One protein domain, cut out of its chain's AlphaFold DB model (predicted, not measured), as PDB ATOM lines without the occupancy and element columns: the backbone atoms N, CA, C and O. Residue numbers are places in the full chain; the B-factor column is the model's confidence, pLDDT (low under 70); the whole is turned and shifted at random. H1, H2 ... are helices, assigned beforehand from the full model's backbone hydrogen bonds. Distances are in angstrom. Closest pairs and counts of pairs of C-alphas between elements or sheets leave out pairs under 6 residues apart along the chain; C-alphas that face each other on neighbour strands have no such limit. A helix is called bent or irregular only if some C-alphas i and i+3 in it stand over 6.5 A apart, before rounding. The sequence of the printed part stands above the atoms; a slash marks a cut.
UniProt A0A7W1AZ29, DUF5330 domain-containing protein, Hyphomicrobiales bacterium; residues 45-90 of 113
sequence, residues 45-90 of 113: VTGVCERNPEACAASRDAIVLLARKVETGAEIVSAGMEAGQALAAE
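This is residues 45 to 90 of the 113 residues of the protein "DUF5330 domain-containing protein" of Hyphomicrobiales bacterium (UniProt A0A7W1AZ29). One long helix, H2, runs almost the full length of the printed part, and at its first end the short helix H1 folds back to make a small hook. Residues 60 to 90 of H2 stick out with nothing beside them. The printed part has 46 residues with two named helices, H1 and then H2, and no named strand, and its class is all helix. It is extended, with a radius of gyration of the C-alphas of 18.6 A, and its C-alphas span 59 by 13 by 7 A, only just a rod.

H1, residues 45 to 51, comes first, and a tight link of one residue, Asn 52, joins it to H2, residues 53 to 90. The two helices touch only at the corner by their link, and only just, with 3 pairs of C-alphas within 8 A. Their closest C-alphas are those of Cys 49 and Cys 56, 5.1 A apart. H2 touches H1 with residues 55 to 56 alone. The helices run opposite ways at a shallow tilt of 34.9 degrees, only just short of steep. Their centres are 28.5 A apart. In H2 every O i to N i+4 pair is within hydrogen-bond range, while in H1 2 of 3 are.

H1 begins at C-alpha 45, at (214.643, 148.275, 173.949), and measures 10.1 A from first to last C-alpha. H2 begins at C-alpha 53, at (222.960, 143.956, 167.732), and ends at C-alpha 90, at (190.058, 181.728, 143.002), 55.9 A away. Neither helix is bent.

The two C-alphas farthest apart are those of Arg 51 and Glu 90, at 59.5 A. The printed part has no cut. Mean pLDDT of the printed part is 89.9, and no printed residue is under 70.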
ATOM      1  N   VAL A  45     214.012 148.301 175.277       74.94
ATOM      2  CA  VAL A  45     214.643 148.275 173.949       74.94
ATOM      3  C   VAL A  45     216.163 148.147 174.059       74.94
ATOM      4  O   VAL A  45     216.766 147.417 173.270       74.94
ATOM      5  N   THR A  46     216.797 148.777 175.054       76.69
ATOM      6  CA  THR A  46     218.251 148.639 175.245       76.69
ATOM      7  C   THR A  46     218.649 147.193 175.545       76.69
ATOM      8  O   THR A  46     219.609 146.697 174.957       76.69
ATOM      9  N   GLY A  47     217.850 146.463 176.334       81.31
ATOM     10  CA  GLY A  47     218.078 145.033 176.581       81.31
ATOM     11  C   GLY A  47     217.881 144.148 175.340       81.31
ATOM     12  O   GLY A  47     218.479 143.076 175.234       81.31
ATOM     13  N   VAL A  48     217.065 144.574 174.369       79.56
ATOM     14  CA  VAL A  48     216.940 143.900 173.063       79.56
ATOM     15  C   VAL A  48     218.177 144.142 172.199       79.56
ATOM     16  O   VAL A  48     218.653 143.199 171.565       79.56
ATOM     17  N   CYS A  49     218.721 145.361 172.210       86.00
ATOM     18  CA  CYS A  49     219.926 145.711 171.456       86.00
ATOM     19  C   CYS A  49     221.173 144.958 171.942       86.00
ATOM     20  O   CYS A  49     221.971 144.535 171.111       86.00
ATOM     21  N   GLU A  50     221.311 144.722 173.251       88.38
ATOM     22  CA  GLU A  50     222.399 143.895 173.799       88.38
ATOM     23  C   GLU A  50     222.337 142.445 173.299       88.38
ATOM     24  O   GLU A  50     223.368 141.836 173.022       88.38
ATOM     25  N   ARG A  51     221.126 141.889 173.153       90.56
ATOM     26  CA  ARG A  51     220.923 140.498 172.722       90.56
ATOM     27  C   ARG A  51     220.946 140.309 171.205       90.56
ATOM     28  O   ARG A  51     221.238 139.209 170.753       90.56
ATOM     29  N   ASN A  52     220.597 141.337 170.431       90.12
ATOM     30  CA  ASN A  52     220.465 141.270 168.971       90.12
ATOM     31  C   ASN A  52     221.005 142.564 168.320       90.12
ATOM     32  O   ASN A  52     220.220 143.439 167.929       90.12
ATOM     33  N   PRO A  53     222.336 142.713 168.194       90.38
ATOM     34  CA  PRO A  53     222.960 143.956 167.732       90.38
ATOM     35  C   PRO A  53     222.606 144.304 166.278       90.38
ATOM     36  O   PRO A  53     222.383 145.470 165.949       90.38
ATOM     37  N   GLU A  54     222.470 143.297 165.415       91.62
ATOM     38  CA  GLU A  54     222.039 143.457 164.019       91.62
ATOM     39  C   GLU A  54     220.620 144.031 163.887       91.62
ATOM     40  O   GLU A  54     220.384 144.934 163.084       91.62
ATOM     41  N   ALA A  55     219.680 143.576 164.725       87.69
ATOM     42  CA  ALA A  55     218.306 144.065 164.730       87.69
ATOM     43  C   ALA A  55     218.243 145.530 165.184       87.69
ATOM     44  O   ALA A  55     217.461 146.316 164.645       87.69
ATOM     45  N   CYS A  56     219.095 145.910 166.139       88.69
ATOM     46  CA  CYS A  56     219.215 147.287 166.607       88.69
ATOM     47  C   CYS A  56     219.753 148.216 165.503       88.69
ATOM     48  O   CYS A  56     219.178 149.281 165.263       88.69
ATOM     49  N   ALA A  57     220.800 147.796 164.780       91.12
ATOM     50  CA  ALA A  57     221.358 148.553 163.657       91.12
ATOM     51  C   ALA A  57     220.336 148.732 162.521       91.12
ATOM     52  O   ALA A  57     220.065 149.858 162.105       91.12
ATOM     53  N   ALA A  58     219.685 147.646 162.095       91.94
ATOM     54  CA  ALA A  58     218.659 147.701 161.055       91.94
ATOM     55  C   ALA A  58     217.460 148.579 161.456       91.94
ATOM     56  O   ALA A  58     216.944 149.348 160.645       91.94
ATOM     57  N   SER A  59     217.028 148.501 162.720       84.25
ATOM     58  CA  SER A  59     215.926 149.328 163.230       84.25
ATOM     59  C   SER A  59     216.292 150.812 163.261       84.25
ATOM     60  O   SER A  59     215.457 151.648 162.920       84.25
ATOM     61  N   ARG A  60     217.536 151.153 163.620       88.69
ATOM     62  CA  ARG A  60     218.036 152.534 163.573       88.69
ATOM     63  C   ARG A  60     217.962 153.094 162.156       88.69
ATOM     64  O   ARG A  60     217.418 154.181 161.966       88.69
ATOM     65  N   ASP A  61     218.459 152.350 161.176       93.56
ATOM     66  CA  ASP A  61     218.449 152.787 159.779       93.56
ATOM     67  C   ASP A  61     217.014 152.930 159.251       93.56
ATOM     68  O   ASP A  61     216.677 153.919 158.593       93.56
ATOM     69  N   ALA A  62     216.130 152.000 159.624       93.69
ATOM     70  CA  ALA A  62     214.710 152.078 159.299       93.69
ATOM     71  C   ALA A  62     214.038 153.326 159.897       93.69
ATOM     72  O   ALA A  62     213.269 153.996 159.206       93.69
ATOM     73  N   ILE A  63     214.345 153.676 161.152       92.56
ATOM     74  CA  ILE A  63     213.820 154.883 161.804       92.56
ATOM     75  C   ILE A  63     214.318 156.148 161.096       92.56
ATOM     76  O   ILE A  63     213.525 157.061 160.874       92.56
ATOM     77  N   VAL A  64     215.590 156.206 160.690       95.38
ATOM     78  CA  VAL A  64     216.132 157.353 159.936       95.38
ATOM     79  C   VAL A  64     215.413 157.524 158.595       95.38
ATOM     80  O   VAL A  64     215.043 158.640 158.227       95.38
ATOM     81  N   LEU A  65     215.167 156.430 157.873       96.25
ATOM     82  CA  LEU A  65     214.404 156.464 156.623       96.25
ATOM     83  C   LEU A  65     212.951 156.895 156.842       96.25
ATOM     84  O   LEU A  65     212.405 157.659 156.044       96.25
ATOM     85  N   LEU A  66     212.325 156.422 157.920       93.69
ATOM     86  CA  LEU A  66     210.977 156.827 158.295       93.69
ATOM     87  C   LEU A  66     210.915 158.323 158.625       93.69
ATOM     88  O   LEU A  66     210.008 158.993 158.147       93.69
ATOM     89  N   ALA A  67     211.884 158.854 159.373       94.00
ATOM     90  CA  ALA A  67     211.946 160.274 159.713       94.00
ATOM     91  C   ALA A  67     211.984 161.153 158.454       94.00
ATOM     92  O   ALA A  67     211.156 162.048 158.310       94.00
ATOM     93  N   ARG A  68     212.835 160.812 157.477       96.69
ATOM     94  CA  ARG A  68     212.870 161.521 156.186       96.69
ATOM     95  C   ARG A  68     211.539 161.445 155.437       96.69
ATOM     96  O   ARG A  68     211.098 162.428 154.858       96.69
ATOM     97  N   LYS A  69     210.869 160.286 155.456       93.12
ATOM     98  CA  LYS A  69     209.530 160.143 154.855       93.12
ATOM     99  C   LYS A  69     208.491 161.020 155.549       93.12
ATOM    100  O   LYS A  69     207.610 161.535 154.870       93.12
ATOM    101  N   VAL A  70     208.574 161.169 156.869       96.00
ATOM    102  CA  VAL A  70     207.690 162.052 157.638       96.00
ATOM    103  C   VAL A  70     207.941 163.515 157.269       96.00
ATOM    104  O   VAL A  70     206.974 164.226 157.022       96.00
ATOM    105  N   GLU A  71     209.203 163.938 157.157       94.81
ATOM    106  CA  GLU A  71     209.577 165.289 156.707       94.81
ATOM    107  C   GLU A  71     209.009 165.589 155.312       94.81
ATOM    108  O   GLU A  71     208.241 166.533 155.148       94.81
ATOM    109  N   THR A  72     209.269 164.720 154.329       97.31
ATOM    110  CA  THR A  72     208.705 164.867 152.976       97.31
ATOM    111  C   THR A  72     207.174 164.824 152.978       97.31
ATOM    112  O   THR A  72     206.521 165.552 152.236       97.31
ATOM    113  N   GLY A  73     206.568 163.973 153.810       93.81
ATOM    114  CA  GLY A  73     205.116 163.904 153.950       93.81
ATOM    115  C   GLY A  73     204.518 165.214 154.465       93.81
ATOM    116  O   GLY A  73     203.489 165.650 153.953       93.81
ATOM    117  N   ALA A  74     205.177 165.860 155.430       96.19
ATOM    118  CA  ALA A  74     204.757 167.156 155.949       96.19
ATOM    119  C   ALA A  74     204.799 168.243 154.862       96.19
ATOM    120  O   ALA A  74     203.826 168.982 154.725       96.19
ATOM    121  N   GLU A  75     205.861 168.281 154.050       95.94
ATOM    122  CA  GLU A  75     205.993 169.216 152.920       95.94
ATOM    123  C   GLU A  75     204.899 169.014 151.860       95.94
ATOM    124  O   GLU A  75     204.317 169.975 151.358       95.94
ATOM    125  N   ILE A  76     204.578 167.758 151.529       96.00
ATOM    126  CA  ILE A  76     203.513 167.441 150.567       96.00
ATOM    127  C   ILE A  76     202.155 167.912 151.095       96.00
ATOM    128  O   ILE A  76     201.372 168.500 150.348       96.00
ATOM    129  N   VAL A  77     201.865 167.653 152.373       96.19
ATOM    130  CA  VAL A  77     200.594 168.054 152.987       96.19
ATOM    131  C   VAL A  77     200.477 169.575 153.046       96.19
ATOM    132  O   VAL A  77     199.429 170.095 152.669       96.19
ATOM    133  N   SER A  78     201.530 170.293 153.450       94.81
ATOM    134  CA  SER A  78     201.495 171.759 153.492       94.81
ATOM    135  C   SER A  78     201.283 172.352 152.101       94.81
ATOM    136  O   SER A  78     200.375 173.162 151.925       94.81
ATOM    137  N   ALA A  79     202.025 171.876 151.095       94.81
ATOM    138  CA  ALA A  79     201.864 172.328 149.716       94.81
ATOM    139  C   ALA A  79     200.454 172.029 149.169       94.81
ATOM    140  O   ALA A  79     199.851 172.865 148.498       94.81
ATOM    141  N   GLY A  80     199.895 170.856 149.483       93.38
ATOM    142  CA  GLY A  80     198.530 170.491 149.099       93.38
ATOM    143  C   GLY A  80     197.462 171.361 149.768       93.38
ATOM    144  O   GLY A  80     196.494 171.752 149.116       93.38
ATOM    145  N   MET A  81     197.640 171.700 151.049       93.38
ATOM    146  CA  MET A  81     196.739 172.600 151.775       93.38
ATOM    147  C   MET A  81     196.774 174.019 151.202       93.38
ATOM    148  O   MET A  81     195.715 174.601 150.970       93.38
ATOM    149  N   GLU A  82     197.964 174.553 150.933       92.44
ATOM    150  CA  GLU A  82     198.142 175.867 150.305       92.44
ATOM    151  C   GLU A  82     197.506 175.911 148.909       92.44
ATOM    152  O   GLU A  82     196.739 176.826 148.604       92.44
ATOM    153  N   ALA A  83     197.741 174.883 148.087       88.19
ATOM    154  CA  ALA A  83     197.121 174.761 146.771       88.19
ATOM    155  C   ALA A  83     195.586 174.681 146.859       88.19
ATOM    156  O   ALA A  83     194.887 175.351 146.100       88.19
ATOM    157  N   GLY A  84     195.047 173.909 147.809       85.81
ATOM    158  CA  GLY A  84     193.605 173.825 148.051       85.81
ATOM    159  C   GLY A  84     192.988 175.167 148.459       85.81
ATOM    160  O   GLY A  84     191.920 175.526 147.966       85.81
ATOM    161  N   GLN A  85     193.674 175.939 149.305       85.62
ATOM    162  CA  GLN A  85     193.238 177.284 149.697       85.62
ATOM    163  C   GLN A  85     193.281 178.270 148.526       85.62
ATOM    164  O   GLN A  85     192.335 179.037 148.351       85.62
ATOM    165  N   ALA A  86     194.335 178.233 147.705       85.12
ATOM    166  CA  ALA A  86     194.447 179.077 146.518       85.12
ATOM    167  C   ALA A  86     193.307 178.801 145.522       85.12
ATOM    168  O   ALA A  86     192.653 179.734 145.059       85.12
ATOM    169  N   LEU A  87     192.999 177.523 145.273       83.31
ATOM    170  CA  LEU A  87     191.878 177.113 144.424       83.31
ATOM    171  C   LEU A  87     190.517 177.557 144.988       83.31
ATOM    172  O   LEU A  87     189.650 177.994 144.232       83.31
ATOM    173  N   ALA A  88     190.327 177.478 146.309       79.38
ATOM    174  CA  ALA A  88     189.110 177.950 146.968       79.38
ATOM    175  C   ALA A  88     188.960 179.484 146.911       79.38
ATOM    176  O   ALA A  88     187.844 179.988 146.783       79.38
ATOM    177  N   ALA A  89     190.070 180.228 146.983       79.56
ATOM    178  CA  ALA A  89     190.081 181.685 146.858       79.56
ATOM    179  C   ALA A  89     189.781 182.148 145.422       79.56
ATOM    180  O   ALA A  89     189.064 183.130 145.231       79.56
ATOM    181  N   GLU A  90     190.301 181.436 144.419       82.50
ATOM    182  CA  GLU A  90     190.058 181.728 143.002       82.50
ATOM    183  C   GLU A  90     188.631 181.361 142.571       82.50
ATOM    184  O   GLU A  90     188.023 182.054 141.753       82.50
TER     185      GLU A  90